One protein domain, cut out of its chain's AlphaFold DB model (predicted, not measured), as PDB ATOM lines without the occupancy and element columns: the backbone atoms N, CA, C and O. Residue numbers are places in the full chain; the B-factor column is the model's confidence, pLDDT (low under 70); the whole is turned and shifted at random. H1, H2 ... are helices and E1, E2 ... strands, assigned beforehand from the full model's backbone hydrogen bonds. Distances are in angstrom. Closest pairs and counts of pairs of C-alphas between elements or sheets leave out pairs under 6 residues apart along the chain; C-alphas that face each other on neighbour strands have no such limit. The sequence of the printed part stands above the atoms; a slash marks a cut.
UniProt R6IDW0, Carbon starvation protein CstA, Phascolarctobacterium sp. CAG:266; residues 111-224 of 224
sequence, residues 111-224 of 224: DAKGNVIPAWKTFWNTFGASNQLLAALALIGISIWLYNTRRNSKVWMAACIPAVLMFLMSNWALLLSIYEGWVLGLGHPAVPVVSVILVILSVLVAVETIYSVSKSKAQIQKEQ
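AT A GLANCE: This is residues 111 to 224 of the 224 residues of the protein "Carbon starvation protein CstA" of Phascolarctobacterium sp. CAG:266 (UniProt R6IDW0). Three long helices, H2, H3 and H4, make a slender up-and-down bundle: H2 and H4 run the same way side by side, and H3 runs back between them along the chain, slanting from H2 over to the first part of H4. A short strand E1 and a small helix H1 sit at the end of the rod where H2 and H4 begin, and residues 217 to 224 stick out at the opposite end. The printed part has 114 residues with one named strand and four named helices in the order E1, H1, H2, H3, H4, and its class is mostly helix. The whole is loose, with a radius of gyration of the C-alphas of 18.2 A, and spans 65 by 22 by 18 A.

IN THESE COORDINATES: Begin at Asp 111 and go on to E1, residues 116 to 118, which pairs with no named strand. H1, residues 119 to 122, follows at once. Find C-alpha 124 at (23.982, 17.977, 192.235); from there H2, residues 124 to 149, runs 37.7 A to C-alpha 149 at (26.294, 11.173, 229.259). H3, residues 155 to 183, covers 42.5 A. H4, residues 190 to 220, is the longest helix at 45.5 A and ends at C-alpha 220 at (18.675, 20.299, 235.420).

HOW THE PARTS SIT: Look first at H2 and H3, a helical hairpin: they touch, closest at the C-alphas of Ala 136 and Ala 163, 4.5 A apart, and run opposite ways at a shallow tilt of 24 degrees. H3 and H4 form a second helical hairpin, opposite ways at a shallow tilt of 28 degrees. They touch through residues 171 to 182 of H3 and 191 to 202 of H4 alone, closest at the C-alphas of Ile 178 and Pro 192, 4.3 A apart. H2 and H4 touch and run the same way at a shallow tilt of 4 degrees, with the C-alphas of Thr 126 and Ser 195 closest at 6.6 A. H1 is close to H4 but not clearly touching, the C-alphas of Thr 122 and Val 191 being 7.4 A apart. E1 is apart from H2, H3 and H4. In H2 and H4 every O i to N i+4 pair is within hydrogen-bond range; in H3 23 of 25 are, and H1 is too short for such a pair.

THE WHOLE: The C-alphas of Gly 114 and Gln 224, the two farthest apart, are 65.4 A apart. The printed part has no cut, and no link is long. Residues 217 to 224, of which 217 to 220 belong to H4, stand free; without them the body spans 58 by 21 by 17 A. The mean pLDDT of the printed part is 80.8; look for values under 70 at residues 111 to 114, 151 to 153, 186 to 187 and 216 to 224.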
ATOM      1  N   ASP A 111      20.906  24.296 181.074       62.12
ATOM      2  CA  ASP A 111      21.839  25.045 181.917       62.12
ATOM      3  C   ASP A 111      21.846  26.544 181.558       62.12
ATOM      4  O   ASP A 111      21.405  26.936 180.475       62.12
ATOM      5  N   ALA A 112      22.448  27.380 182.408       58.84
ATOM      6  CA  ALA A 112      22.643  28.823 182.217       58.84
ATOM      7  C   ALA A 112      23.253  29.210 180.854       58.84
ATOM      8  O   ALA A 112      23.087  30.326 180.373       58.84
ATOM      9  N   LYS A 113      23.996  28.282 180.242       60.22
ATOM     10  CA  LYS A 113      24.700  28.446 178.963       60.22
ATOM     11  C   LYS A 113      23.915  27.917 177.753       60.22
ATOM     12  O   LYS A 113      24.484  27.820 176.672       60.22
ATOM     13  N   GLY A 114      22.652  27.522 177.927       63.28
ATOM     14  CA  GLY A 114      21.829  26.938 176.858       63.28
ATOM     15  C   GLY A 114      22.133  25.466 176.555       63.28
ATOM     16  O   GLY A 114      21.535  24.889 175.650       63.28
ATOM     17  N   ASN A 115      23.041  24.838 177.306       70.62
ATOM     18  CA  ASN A 115      23.397  23.435 177.121       70.62
ATOM     19  C   ASN A 115      22.351  22.527 177.769       70.62
ATOM     20  O   ASN A 115      21.995  22.717 178.932       70.62
ATOM     21  N   VAL A 116      21.906  21.511 177.034       70.44
ATOM     22  CA  VAL A 116      21.019  20.475 177.566       70.44
ATOM     23  C   VAL A 116      21.836  19.582 178.497       70.44
ATOM     24  O   VAL A 116      22.714  18.839 178.056       70.44
ATOM     25  N   ILE A 117      21.569  19.678 179.795       74.38
ATOM     26  CA  ILE A 117      22.164  18.838 180.830       74.38
ATOM     27  C   ILE A 117      21.105  17.909 181.435       74.38
ATOM     28  O   ILE A 117      19.922  18.247 181.495       74.38
ATOM     29  N   PRO A 118      21.493  16.715 181.906       75.75
ATOM     30  CA  PRO A 118      20.581  15.869 182.666       75.75
ATOM     31  C   PRO A 118      20.084  16.598 183.921       75.75
ATOM     32  O   PRO A 118      20.892  17.224 184.612       75.75
ATOM     33  N   ALA A 119      18.797  16.469 184.264       75.25
ATOM     34  CA  ALA A 119      18.216  17.173 185.415       75.25
ATOM     35  C   ALA A 119      18.959  16.884 186.734       75.25
ATOM     36  O   ALA A 119      19.149  17.778 187.558       75.25
ATOM     37  N   TRP A 120      19.461  15.659 186.922       74.81
ATOM     38  CA  TRP A 120      20.225  15.287 188.119       74.81
ATOM     39  C   TRP A 120      21.497  16.128 188.310       74.81
ATOM     40  O   TRP A 120      21.884  16.412 189.443       74.81
ATOM     41  N   LYS A 121      22.140  16.557 187.215       76.31
ATOM     42  CA  LYS A 121      23.382  17.338 187.270       76.31
ATOM     43  C   LYS A 121      23.112  18.760 187.756       76.31
ATOM     44  O   LYS A 121      23.933  19.325 188.471       76.31
ATOM     45  N   THR A 122      21.944  19.302 187.426       78.50
ATOM     46  CA  THR A 122      21.483  20.623 187.864       78.50
ATOM     47  C   THR A 122      21.299  20.695 189.382       78.50
ATOM     48  O   THR A 122      21.669  21.688 189.998       78.50
ATOM     49  N   PHE A 123      20.789  19.629 190.008       80.94
ATOM     50  CA  PHE A 123      20.564  19.573 191.461       80.94
ATOM     51  C   PHE A 123      21.751  19.024 192.261       80.94
ATOM     52  O   PHE A 123      21.665  18.924 193.485       80.94
ATOM     53  N   TRP A 124      22.859  18.674 191.605       80.81
ATOM     54  CA  TRP A 124      23.982  17.977 192.235       80.81
ATOM     55  C   TRP A 124      24.567  18.732 193.436       80.81
ATOM     56  O   TRP A 124      24.775  18.152 194.501       80.81
ATOM     57  N   ASN A 125      24.769  20.045 193.298       82.06
ATOM     58  CA  ASN A 125      25.298  20.872 194.383       82.06
ATOM     59  C   ASN A 125      24.313  20.974 195.556       82.06
ATOM     60  O   ASN A 125      24.711  20.826 196.710       82.06
ATOM     61  N   THR A 126      23.023  21.155 195.266       85.38
ATOM     62  CA  THR A 126      21.967  21.211 196.286       85.38
ATOM     63  C   THR A 126      21.836  19.885 197.034       85.38
ATOM     64  O   THR A 126      21.691  19.891 198.254       85.38
ATOM     65  N   PHE A 127      21.957  18.754 196.331       84.06
ATOM     66  CA  PHE A 127      21.984  17.418 196.930       84.06
ATOM     67  C   PHE A 127      23.198  17.219 197.850       84.06
ATOM     68  O   PHE A 127      23.075  16.695 198.957       84.06
ATOM     69  N   GLY A 128      24.380  17.678 197.433       84.31
ATOM     70  CA  GLY A 128      25.568  17.656 198.288       84.31
ATOM     71  C   GLY A 128      25.379  18.478 199.568       84.31
ATOM     72  O   GLY A 128      25.686  18.006 200.664       84.31
ATOM     73  N   ALA A 129      24.822  19.686 199.444       86.88
ATOM     74  CA  ALA A 129      24.568  20.571 200.577       86.88
ATOM     75  C   ALA A 129      23.506  20.012 201.545       86.88
ATOM     76  O   ALA A 129      23.696  20.086 202.761       86.88
ATOM     77  N   SER A 130      22.421  19.408 201.045       86.62
ATOM     78  CA  SER A 130      21.391  18.798 201.902       86.62
ATOM     79  C   SER A 130      21.932  17.610 202.704       86.62
ATOM     80  O   SER A 130      21.624  17.478 203.889       86.62
ATOM     81  N   ASN A 131      22.798  16.789 202.105       87.62
ATOM     82  CA  ASN A 131      23.441  15.672 202.803       87.62
ATOM     83  C   ASN A 131      24.370  16.152 203.924       87.62
ATOM     84  O   ASN A 131      24.399  15.564 205.007       87.62
ATOM     85  N   GLN A 132      25.105  17.241 203.697       87.88
ATOM     86  CA  GLN A 132      25.943  17.843 204.733       87.88
ATOM     87  C   GLN A 132      25.112  18.445 205.877       87.88
ATOM     88  O   GLN A 132      25.502  18.300 207.037       87.88
ATOM     89  N   LEU A 133      23.947  19.038 205.588       88.81
ATOM     90  CA  LEU A 133      23.009  19.500 206.621       88.81
ATOM     91  C   LEU A 133      22.487  18.346 207.487       88.81
ATOM     92  O   LEU A 133      22.454  18.466 208.712       88.81
ATOM     93  N   LEU A 134      22.121  17.212 206.876       86.69
ATOM     94  CA  LEU A 134      21.684  16.025 207.615       86.69
ATOM     95  C   LEU A 134      22.808  15.463 208.499       86.69
ATOM     96  O   LEU A 134      22.575  15.101 209.655       86.69
ATOM     97  N   ALA A 135      24.040  15.438 207.986       86.56
ATOM     98  CA  ALA A 135      25.211  15.036 208.760       86.56
ATOM     99  C   ALA A 135      25.480  15.991 209.939       86.56
ATOM    100  O   ALA A 135      25.760  15.531 211.049       86.56
ATOM    101  N   ALA A 136      25.333  17.304 209.737       89.06
ATOM    102  CA  ALA A 136      25.447  18.291 210.808       89.06
ATOM    103  C   ALA A 136      24.401  18.052 211.909       89.06
ATOM    104  O   ALA A 136      24.746  18.058 213.090       89.06
ATOM    105  N   LEU A 137      23.150  17.755 211.540       87.31
ATOM    106  CA  LEU A 137      22.090  17.417 212.494       87.31
ATOM    107  C   LEU A 137      22.414  16.152 213.305       87.31
ATOM    108  O   LEU A 137      22.250  16.139 214.527       87.31
ATOM    109  N   ALA A 138      22.923  15.105 212.653       88.38
ATOM    110  CA  ALA A 138      23.342  13.887 213.344       88.38
ATOM    111  C   ALA A 138      24.463  14.166 214.365       88.38
ATOM    112  O   ALA A 138      24.392  13.710 215.510       88.38
ATOM    113  N   LEU A 139      25.466  14.969 213.991       88.50
ATOM    114  CA  LEU A 139      26.558  15.359 214.888       88.50
ATOM    115  C   LEU A 139      26.089  16.250 216.045       88.50
ATOM    116  O   LEU A 139      26.579  16.093 217.165       88.50
ATOM    117  N   ILE A 140      25.123  17.144 215.816       87.31
ATOM    118  CA  ILE A 140      24.463  17.917 216.880       87.31
ATOM    119  C   ILE A 140      23.792  16.968 217.882       87.31
ATOM    120  O   ILE A 140      24.018  17.093 219.086       87.31
ATOM    121  N   GLY A 141      23.031  15.977 217.403       85.75
ATOM    122  CA  GLY A 141      22.392  14.974 218.261       85.75
ATOM    123  C   GLY A 141      23.402  14.189 219.105       85.75
ATOM    124  O   GLY A 141      23.242  14.070 220.322       85.75
ATOM    125  N   ILE A 142      24.498  13.736 218.486       87.00
ATOM    126  CA  ILE A 142      25.606  13.061 219.184       87.00
ATOM    127  C   ILE A 142      26.261  13.995 220.211       87.00
ATOM    128  O   ILE A 142      26.583  13.563 221.317       87.00
ATOM    129  N   SER A 143      26.427  15.278 219.884       86.25
ATOM    130  CA  SER A 143      27.010  16.277 220.788       86.25
ATOM    131  C   SER A 143      26.166  16.462 222.047       86.25
ATOM    132  O   SER A 143      26.711  16.483 223.151       86.25
ATOM    133  N   ILE A 144      24.839  16.542 221.899       83.81
ATOM    134  CA  ILE A 144      23.897  16.655 223.024       83.81
ATOM    135  C   ILE A 144      23.905  15.370 223.861       83.81
ATOM    136  O   ILE A 144      23.967  15.429 225.090       83.81
ATOM    137  N   TRP A 145      23.905  14.203 223.215       84.50
ATOM    138  CA  TRP A 145      23.985  12.921 223.914       84.50
ATOM    139  C   TRP A 145      25.288  12.770 224.718       84.50
ATOM    140  O   TRP A 145      25.253  12.364 225.884       84.50
ATOM    141  N   LEU A 146      26.433  13.160 224.145       84.75
ATOM    142  CA  LEU A 146      27.731  13.171 224.830       84.75
ATOM    143  C   LEU A 146      27.754  14.155 226.001       84.75
ATOM    144  O   LEU A 146      28.287  13.825 227.062       84.75
ATOM    145  N   TYR A 147      27.159  15.336 225.822       81.25
ATOM    146  CA  TYR A 147      27.031  16.337 226.878       81.25
ATOM    147  C   TYR A 147      26.237  15.797 228.077       81.25
ATOM    148  O   TYR A 147      26.660  15.968 229.222       81.25
ATOM    149  N   ASN A 148      25.137  15.082 227.818       79.31
ATOM    150  CA  ASN A 148      24.315  14.477 228.866       79.31
ATOM    151  C   ASN A 148      24.981  13.255 229.520       79.31
ATOM    152  O   ASN A 148      24.878  13.083 230.732       79.31
ATOM    153  N   THR A 149      25.702  12.429 228.755       80.88
ATOM    154  CA  THR A 149      26.294  11.173 229.259       80.88
ATOM    155  C   THR A 149      27.615  11.387 230.010       80.88
ATOM    156  O   THR A 149      27.883  10.713 231.003       80.88
ATOM    157  N   ARG A 150      28.476  12.314 229.562       71.25
ATOM    158  CA  ARG A 150      29.795  12.587 230.172       71.25
ATOM    159  C   ARG A 150      30.004  14.077 230.426       71.25
ATOM    160  O   ARG A 150      30.929  14.696 229.905       71.25
ATOM    161  N   ARG A 151      29.175  14.623 231.316       60.44
ATOM    162  CA  ARG A 151      29.115  16.050 231.681       60.44
ATOM    163  C   ARG A 151      30.460  16.679 232.087       60.44
ATOM    164  O   ARG A 151      30.684  17.851 231.808       60.44
ATOM    165  N   ASN A 152      31.363  15.910 232.704       60.47
ATOM    166  CA  ASN A 152      32.678  16.389 233.166       60.47
ATOM    167  C   ASN A 152      33.788  16.352 232.102       60.47
ATOM    168  O   ASN A 152      34.922  16.734 232.383       60.47
ATOM    169  N   SER A 153      33.499  15.897 230.880       64.75
ATOM    170  CA  SER A 153      34.499  15.798 229.822       64.75
ATOM    171  C   SER A 153      34.153  16.709 228.648       64.75
ATOM    172  O   SER A 153      33.038  16.690 228.133       64.75
ATOM    173  N   LYS A 154      35.138  17.474 228.155       73.94
ATOM    174  CA  LYS A 154      35.013  18.340 226.963       73.94
ATOM    175  C   LYS A 154      34.838  17.557 225.647       73.94
ATOM    176  O   LYS A 154      34.881  18.145 224.574       73.94
ATOM    177  N   VAL A 155      34.614  16.243 225.710       77.50
ATOM    178  CA  VAL A 155      34.438  15.343 224.555       77.50
ATOM    179  C   VAL A 155      33.262  15.764 223.668       77.50
ATOM    180  O   VAL A 155      33.332  15.595 222.456       77.50
ATOM    181  N   TRP A 156      32.224  16.398 224.225       78.00
ATOM    182  CA  TRP A 156      31.113  16.939 223.431       78.00
ATOM    183  C   TRP A 156      31.568  17.994 222.402       78.00
ATOM    184  O   TRP A 156      30.970  18.103 221.332       78.00
ATOM    185  N   MET A 157      32.658  18.731 222.672       81.69
ATOM    186  CA  MET A 157      33.205  19.724 221.737       81.69
ATOM    187  C   MET A 157      33.778  19.072 220.474       81.69
ATOM    188  O   MET A 157      33.721  19.678 219.409       81.69
ATOM    189  N   ALA A 158      34.281  17.837 220.570       84.25
ATOM    190  CA  ALA A 158      34.843  17.119 219.427       84.25
ATOM    191  C   ALA A 158      33.785  16.793 218.360       84.25
ATOM    192  O   ALA A 158      34.111  16.750 217.180       84.25
ATOM    193  N   ALA A 159      32.523  16.605 218.761       84.25
ATOM    194  CA  ALA A 159      31.403  16.430 217.837       84.25
ATOM    195  C   ALA A 159      30.750  17.773 217.460       84.25
ATOM    196  O   ALA A 159      30.360  17.967 216.310       84.25
ATOM    197  N   CYS A 160      30.686  18.724 218.399       86.00
ATOM    198  CA  CYS A 160      29.980  19.987 218.193       86.00
ATOM    199  C   CYS A 160      30.718  20.931 217.233       86.00
ATOM    200  O   CYS A 160      30.086  21.553 216.382       86.00
ATOM    201  N   ILE A 161      32.053  21.009 217.317       89.00
ATOM    202  CA  ILE A 161      32.846  21.889 216.445       89.00
ATOM    203  C   ILE A 161      32.668  21.508 214.960       89.00
ATOM    204  O   ILE A 161      32.285  22.386 214.181       89.00
ATOM    205  N   PRO A 162      32.858  20.235 214.542       88.50
ATOM    206  CA  PRO A 162      32.570  19.831 213.167       88.50
ATOM    207  C   PRO A 162      31.112  20.063 212.772       88.50
ATOM    208  O   PRO A 162      30.857  20.505 211.657       88.50
ATOM    209  N   ALA A 163      30.158  19.828 213.681       89.06
ATOM    210  CA  ALA A 163      28.740  20.008 213.388       89.06
ATOM    211  C   ALA A 163      28.394  21.458 213.024       89.06
ATOM    212  O   ALA A 163      27.726  21.700 212.021       89.06
ATOM    213  N   VAL A 164      28.881  22.424 213.812       90.06
ATOM    214  CA  VAL A 164      28.647  23.855 213.568       90.06
ATOM    215  C   VAL A 164      29.324  24.298 212.276       90.06
ATOM    216  O   VAL A 164      28.703  24.988 211.471       90.06
ATOM    217  N   LEU A 165      30.570  23.876 212.041       91.75
ATOM    218  CA  LEU A 165      31.279  24.210 210.805       91.75
ATOM    219  C   LEU A 165      30.568  23.653 209.570       91.75
ATOM    220  O   LEU A 165      30.375  24.388 208.604       91.75
ATOM    221  N   MET A 166      30.135  22.389 209.610       90.88
ATOM    222  CA  MET A 166      29.362  21.786 208.523       90.88
ATOM    223  C   MET A 166      28.051  22.535 208.301       90.88
ATOM    224  O   MET A 166      27.760  22.916 207.173       90.88
ATOM    225  N   PHE A 167      27.305  22.831 209.368       91.06
ATOM    226  CA  PHE A 167      26.052  23.577 209.272       91.06
ATOM    227  C   PHE A 167      26.244  24.950 208.610       91.06
ATOM    228  O   PHE A 167      25.486  25.312 207.710       91.06
ATOM    229  N   LEU A 168      27.268  25.706 209.016       92.31
ATOM    230  CA  LEU A 168      27.566  27.018 208.437       92.31
ATOM    231  C   LEU A 168      27.966  26.915 206.963       92.31
ATOM    232  O   LEU A 168      27.428  27.652 206.139       92.31
ATOM    233  N   MET A 169      28.859  25.983 206.619       91.19
ATOM    234  CA  MET A 169      29.317  25.794 205.239       91.19
ATOM    235  C   MET A 169      28.185  25.351 204.309       91.19
ATOM    236  O   MET A 169      28.086  25.848 203.187       91.19
ATOM    237  N   SER A 170      27.289  24.474 204.765       92.00
ATOM    238  CA  SER A 170      26.152  24.041 203.950       92.00
ATOM    239  C   SER A 170      25.132  25.157 203.740       92.00
ATOM    240  O   SER A 170      24.666  25.343 202.618       92.00
ATOM    241  N   ASN A 171      24.820  25.948 204.774       91.81
ATOM    242  CA  ASN A 171      23.957  27.122 204.609       91.81
ATOM    243  C   ASN A 171      24.593  28.156 203.675       91.81
ATOM    244  O   ASN A 171      23.907  28.699 202.814       91.81
ATOM    245  N   TRP A 172      25.904  28.376 203.784       92.75
ATOM    246  CA  TRP A 172      26.635  29.245 202.866       92.75
ATOM    247  C   TRP A 172      26.514  28.779 201.406       92.75
ATOM    248  O   TRP A 172      26.170  29.575 200.535       92.75
ATOM    249  N   ALA A 173      26.703  27.483 201.139       89.88
ATOM    250  CA  ALA A 173      26.560  26.909 199.799       89.88
ATOM    251  C   ALA A 173      25.130  27.032 199.235       89.88
ATOM    252  O   ALA A 173      24.946  27.296 198.043       89.88
ATOM    253  N   LEU A 174      24.103  26.878 200.079       90.31
ATOM    254  CA  LEU A 174      22.708  27.057 199.666       90.31
ATOM    255  C   LEU A 174      22.385  28.523 199.357       90.31
ATOM    256  O   LEU A 174      21.732  28.795 198.351       90.31
ATOM    257  N   LEU A 175      22.875  29.468 200.166       91.06
ATOM    258  CA  LEU A 175      22.720  30.903 199.902       91.06
ATOM    259  C   LEU A 175      23.419  31.317 198.603       91.06
ATOM    260  O   LEU A 175      22.845  32.077 197.823       91.06
ATOM    261  N   LEU A 176      24.604  30.764 198.330       89.00
ATOM    262  CA  LEU A 176      25.294  30.955 197.054       89.00
ATOM    263  C   LEU A 176      24.445  30.434 195.885       89.00
ATOM    264  O   LEU A 176      24.244  31.151 194.911       89.00
ATOM    265  N   SER A 177      23.863  29.238 196.019       86.38
ATOM    266  CA  SER A 177      22.998  28.647 194.985       86.38
ATOM    267  C   SER A 177      21.747  29.495 194.706       86.38
ATOM    268  O   SER A 177      21.268  29.553 193.573       86.38
ATOM    269  N   ILE A 178      21.205  30.170 195.727       87.06
ATOM    270  CA  ILE A 178      20.078  31.106 195.582       87.06
ATOM    271  C   ILE A 178      20.524  32.367 194.839       87.06
ATOM    272  O   ILE A 178      19.845  32.808 193.911       87.06
ATOM    273  N   TYR A 179      21.663  32.935 195.236       86.62
ATOM    274  CA  TYR A 179      22.225  34.128 194.608       86.62
ATOM    275  C   TYR A 179      22.544  33.884 193.127       86.62
ATOM    276  O   TYR A 179      22.135  34.661 192.266       86.62
ATOM    277  N   GLU A 180      23.198  32.769 192.812       84.12
ATOM    278  CA  GLU A 180      23.536  32.401 191.437       84.12
ATOM    279  C   GLU A 180      22.288  32.209 190.570       84.12
ATOM    280  O   GLU A 180      22.209  32.775 189.479       84.12
ATOM    281  N   GLY A 181      21.275  31.491 191.056       82.75
ATOM    282  CA  GLY A 181      20.098  31.214 190.234       82.75
ATOM    283  C   GLY A 181      19.123  32.384 190.085       82.75
ATOM    284  O   GLY A 181      18.584  32.574 188.997       82.75
ATOM    285  N   TRP A 182      18.883  33.186 191.130       81.19
ATOM    286  CA  TRP A 182      17.918  34.297 191.056       81.19
ATOM    287  C   TRP A 182      18.535  35.651 190.712       81.19
ATOM    288  O   TRP A 182      17.887  36.436 190.025       81.19
ATOM    289  N   VAL A 183      19.755  35.943 191.173       80.44
ATOM    290  CA  VAL A 183      20.386  37.256 190.951       80.44
ATOM    291  C   VAL A 183      21.230  37.252 189.686       80.44
ATOM    292  O   VAL A 183      21.136  38.180 188.887       80.44
ATOM    293  N   LEU A 184      22.031  36.207 189.477       78.44
ATOM    294  CA  LEU A 184      22.870  36.088 188.280       78.44
ATOM    295  C   LEU A 184      22.135  35.429 187.101       78.44
ATOM    296  O   LEU A 184      22.653  35.435 185.986       78.44
ATOM    297  N   GLY A 185      20.942  34.867 187.330       73.88
ATOM    298  CA  GLY A 185      20.180  34.140 186.311       73.88
ATOM    299  C   GLY A 185      20.886  32.871 185.828       73.88
ATOM    300  O   GLY A 185      20.647  32.410 184.712       73.88
ATOM    301  N   LEU A 186      21.798  32.327 186.639       69.94
ATOM    302  CA  LEU A 186      22.601  31.164 186.297       69.94
ATOM    303  C   LEU A 186      21.887  29.887 186.749       69.94
ATOM    304  O   LEU A 186      21.855  29.548 187.928       69.94
ATOM    305  N   GLY A 187      21.355  29.146 185.782       68.69
ATOM    306  CA  GLY A 187      20.833  27.799 185.980       68.69
ATOM    307  C   GLY A 187      19.311  27.742 186.003       68.69
ATOM    308  O   GLY A 187      18.611  28.716 185.730       68.69
ATOM    309  N   HIS A 188      18.778  26.557 186.287       74.00
ATOM    310  CA  HIS A 188      17.337  26.336 186.263       74.00
ATOM    311  C   HIS A 188      16.666  26.970 187.500       74.00
ATOM    312  O   HIS A 188      17.118  26.723 188.624       74.00
ATOM    313  N   PRO A 189      15.537  27.693 187.356       76.12
ATOM    314  CA  PRO A 189      14.891  28.425 188.457       76.12
ATOM    315  C   PRO A 189      14.403  27.531 189.609       76.12
ATOM    316  O   PRO A 189      14.121  28.021 190.700       76.12
ATOM    317  N   ALA A 190      14.325  26.216 189.394       80.56
ATOM    318  CA  ALA A 190      13.978  25.249 190.433       80.56
ATOM    319  C   ALA A 190      15.070  25.083 191.509       80.56
ATOM    320  O   ALA A 190      14.741  24.767 192.650       80.56
ATOM    321  N   VAL A 191      16.351  25.306 191.182       82.62
ATOM    322  CA  VAL A 191      17.462  25.120 192.135       82.62
ATOM    323  C   VAL A 191      17.388  26.120 193.299       82.62
ATOM    324  O   VAL A 191      17.388  25.672 194.448       82.62
ATOM    325  N   PRO A 192      17.235  27.440 193.067       85.25
ATOM    326  CA  PRO A 192      17.023  28.403 194.148       85.25
ATOM    327  C   PRO A 192      15.807  28.095 195.019       85.25
ATOM    328  O   PRO A 192      15.889  28.230 196.234       85.25
ATOM    329  N   VAL A 193      14.699  27.640 194.424       87.56
ATOM    330  CA  VAL A 193      13.471  27.312 195.170       87.56
ATOM    331  C   VAL A 193      13.736  26.197 196.179       87.56
ATOM    332  O   VAL A 193      13.412  26.342 197.358       87.56
ATOM    333  N   VAL A 194      14.376  25.107 195.744       88.25
ATOM    334  CA  VAL A 194      14.740  23.999 196.640       88.25
ATOM    335  C   VAL A 194      15.737  24.465 197.703       88.25
ATOM    336  O   VAL A 194      15.575  24.141 198.878       88.25
ATOM    337  N   SER A 195      16.729  25.273 197.323       88.44
ATOM    338  CA  SER A 195      17.713  25.816 198.264       88.44
ATOM    339  C   SER A 195      17.079  26.710 199.334       88.44
ATOM    340  O   SER A 195      17.446  26.594 200.500       88.44
ATOM    341  N   VAL A 196      16.087  27.540 198.988       91.56
ATOM    342  CA  VAL A 196      15.331  28.349 199.963       91.56
ATOM    343  C   VAL A 196      14.590  27.456 200.949       91.56
ATOM    344  O   VAL A 196      14.680  27.678 202.154       91.56
ATOM    345  N   ILE A 197      13.897  26.424 200.459       92.31
ATOM    346  CA  ILE A 197      13.186  25.472 201.324       92.31
ATOM    347  C   ILE A 197      14.167  24.811 202.302       92.31
ATOM    348  O   ILE A 197      13.887  24.740 203.498       92.31
ATOM    349  N   LEU A 198      15.340  24.384 201.825       91.19
ATOM    350  CA  LEU A 198      16.368  23.767 202.665       91.19
ATOM    351  C   LEU A 198      16.949  24.729 203.707       91.19
ATOM    352  O   LEU A 198      17.176  24.305 204.837       91.19
ATOM    353  N   VAL A 199      17.153  26.005 203.368       92.62
ATOM    354  CA  VAL A 199      17.604  27.029 204.331       92.62
ATOM    355  C   VAL A 199      16.531  27.304 205.386       92.62
ATOM    356  O   VAL A 199      16.837  27.441 206.565       92.62
ATOM    357  N   ILE A 200      15.254  27.346 205.003       93.44
ATOM    358  CA  ILE A 200      14.166  27.509 205.975       93.44
ATOM    359  C   ILE A 200      14.144  26.317 206.938       93.44
ATOM    360  O   ILE A 200      14.121  26.504 208.155       93.44
ATOM    361  N   LEU A 201      14.207  25.093 206.409       90.38
ATOM    362  CA  LEU A 201      14.239  23.878 207.225       90.38
ATOM    363  C   LEU A 201      15.481  23.817 208.123       90.38
ATOM    364  O   LEU A 201      15.364  23.444 209.290       90.38
ATOM    365  N   SER A 202      16.655  24.215 207.626       90.94
ATOM    366  CA  SER A 202      17.889  24.225 208.419       90.94
ATOM    367  C   SER A 202      17.790  25.193 209.602       90.94
ATOM    368  O   SER A 202      18.182  24.840 210.716       90.94
ATOM    369  N   VAL A 203      17.220  26.385 209.391       89.38
ATOM    370  CA  VAL A 203      17.010  27.387 210.443       89.38
ATOM    371  C   VAL A 203      15.994  26.891 211.467       89.38
ATOM    372  O   VAL A 203      16.252  27.000 212.664       89.38
ATOM    373  N   LEU A 204      14.883  26.292 211.030       90.69
ATOM    374  CA  LEU A 204      13.892  25.703 211.939       90.69
ATOM    375  C   LEU A 204      14.522  24.635 212.841       90.69
ATOM    376  O   LEU A 204      14.350  24.665 214.058       90.69
ATOM    377  N   VAL A 205      15.320  23.739 212.261       86.75
ATOM    378  CA  VAL A 205      16.038  22.702 213.011       86.75
ATOM    379  C   VAL A 205      17.052  23.309 213.986       86.75
ATOM    380  O   VAL A 205      17.177  22.834 215.118       86.75
ATOM    381  N   ALA A 206      17.762  24.369 213.593       87.19
ATOM    382  CA  ALA A 206      18.687  25.069 214.482       87.19
ATOM    383  C   ALA A 206      17.958  25.713 215.672       87.19
ATOM    384  O   ALA A 206      18.416  25.585 216.810       87.19
ATOM    385  N   VAL A 207      16.806  26.346 215.434       88.19
ATOM    386  CA  VAL A 207      15.967  26.937 216.488       88.19
ATOM    387  C   VAL A 207      15.468  25.862 217.457       88.19
ATOM    388  O   VAL A 207      15.651  26.014 218.665       88.19
ATOM    389  N   GLU A 208      14.922  24.753 216.955       86.75
ATOM    390  CA  GLU A 208      14.457  23.629 217.785       86.75
ATOM    391  C   GLU A 208      15.590  22.999 218.603       86.75
ATOM    392  O   GLU A 208      15.435  22.687 219.785       86.75
ATOM    393  N   THR A 209      16.778  22.879 218.007       83.94
ATOM    394  CA  THR A 209      17.972  22.396 218.706       83.94
ATOM    395  C   THR A 209      18.333  23.316 219.873       83.94
ATOM    396  O   THR A 209      18.534  22.846 220.995       83.94
ATOM    397  N   ILE A 210      18.399  24.631 219.639       84.25
ATOM    398  CA  ILE A 210      18.727  25.619 220.679       84.25
ATOM    399  C   ILE A 210      17.665  25.607 221.782       84.25
ATOM    400  O   ILE A 210      18.006  25.633 222.970       84.25
ATOM    401  N   TYR A 211      16.388  25.529 221.406       84.94
ATOM    402  CA  TYR A 211      15.274  25.459 222.344       84.94
ATOM    403  C   TYR A 211      15.343  24.197 223.216       84.94
ATOM    404  O   TYR A 211      15.286  24.290 224.445       84.94
ATOM    405  N   SER A 212      15.560  23.029 222.608       79.94
ATOM    406  CA  SER A 212      15.690  21.743 223.302       79.94
ATOM    407  C   SER A 212      16.863  21.729 224.289       79.94
ATOM    408  O   SER A 212      16.707  21.351 225.455       79.94
ATOM    409  N   VAL A 213      18.025  22.247 223.877       78.38
ATOM    410  CA  VAL A 213      19.201  22.373 224.753       78.38
ATOM    411  C   VAL A 213      18.934  23.337 225.912       78.38
ATOM    412  O   VAL A 213      19.304  23.053 227.055       78.38
ATOM    413  N   SER A 214      18.267  24.463 225.651       78.31
ATOM    414  CA  SER A 214      17.933  25.459 226.679       78.31
ATOM    415  C   SER A 214      16.944  24.903 227.708       78.31
ATOM    416  O   SER A 214      17.136  25.080 228.912       78.31
ATOM    417  N   LYS A 215      15.930  24.159 227.252       76.19
ATOM    418  CA  LYS A 215      14.960  23.473 228.117       76.19
ATOM    419  C   LYS A 215      15.621  22.391 228.974       76.19
ATOM    420  O   LYS A 215      15.351  22.323 230.173       76.19
ATOM    421  N   SER A 216      16.528  21.603 228.394       69.00
ATOM    422  CA  SER A 216      17.295  20.589 229.127       69.00
ATOM    423  C   SER A 216      18.153  21.216 230.233       69.00
ATOM    424  O   SER A 216      18.132  20.737 231.366       69.00
ATOM    425  N   LYS A 217      18.821  22.350 229.969       64.25
ATOM    426  CA  LYS A 217      19.543  23.102 231.013       64.25
ATOM    427  C   LYS A 217      18.619  23.595 232.132       64.25
ATOM    428  O   LYS A 217      18.971  23.455 233.300       64.25
ATOM    429  N   ALA A 218      17.446  24.125 231.785       62.22
ATOM    430  CA  ALA A 218      16.483  24.653 232.753       62.22
ATOM    431  C   ALA A 218      15.871  23.573 233.668       62.22
ATOM    432  O   ALA A 218      15.598  23.857 234.832       62.22
ATOM    433  N   GLN A 219      15.664  22.346 233.177       59.66
ATOM    434  CA  GLN A 219      15.227  21.223 234.021       59.66
ATOM    435  C   GLN A 219      16.310  20.808 235.015       59.66
ATOM    436  O   GLN A 219      16.027  20.661 236.198       59.66
ATOM    437  N   ILE A 220      17.561  20.718 234.563       58.06
ATOM    438  CA  ILE A 220      18.675  20.299 235.420       58.06
ATOM    439  C   ILE A 220      18.942  21.318 236.536       58.06
ATOM    440  O   ILE A 220      19.317  20.945 237.638       58.06
ATOM    441  N   GLN A 221      18.714  22.605 236.274       56.97
ATOM    442  CA  GLN A 221      18.898  23.670 237.261       56.97
ATOM    443  C   GLN A 221      17.764  23.753 238.300       56.97
ATOM    444  O   GLN A 221      17.915  24.452 239.292       56.97
ATOM    445  N   LYS A 222      16.637  23.062 238.074       53.97
ATOM    446  CA  LYS A 222      15.547  22.900 239.054       53.97
ATOM    447  C   LYS A 222      15.699  21.654 239.931       53.97
ATOM    448  O   LYS A 222      15.024  21.562 240.949       53.97
ATOM    449  N   GLU A 223      16.517  20.692 239.511       52.59
ATOM    450  CA  GLU A 223      16.793  19.446 240.244       52.59
ATOM    451  C   GLU A 223      18.042  19.539 241.144       52.59
ATOM    452  O   GLU A 223      18.321  18.603 241.892       52.59
ATOM    453  N   GLN A 224      18.787  20.652 241.073       43.94
ATOM    454  CA  GLN A 224      19.898  21.008 241.968       43.94
ATOM    455  C   GLN A 224      19.449  22.016 243.023       43.94
ATOM    456  O   GLN A 224      19.965  21.914 244.156       43.94
TER     457      GLN A 224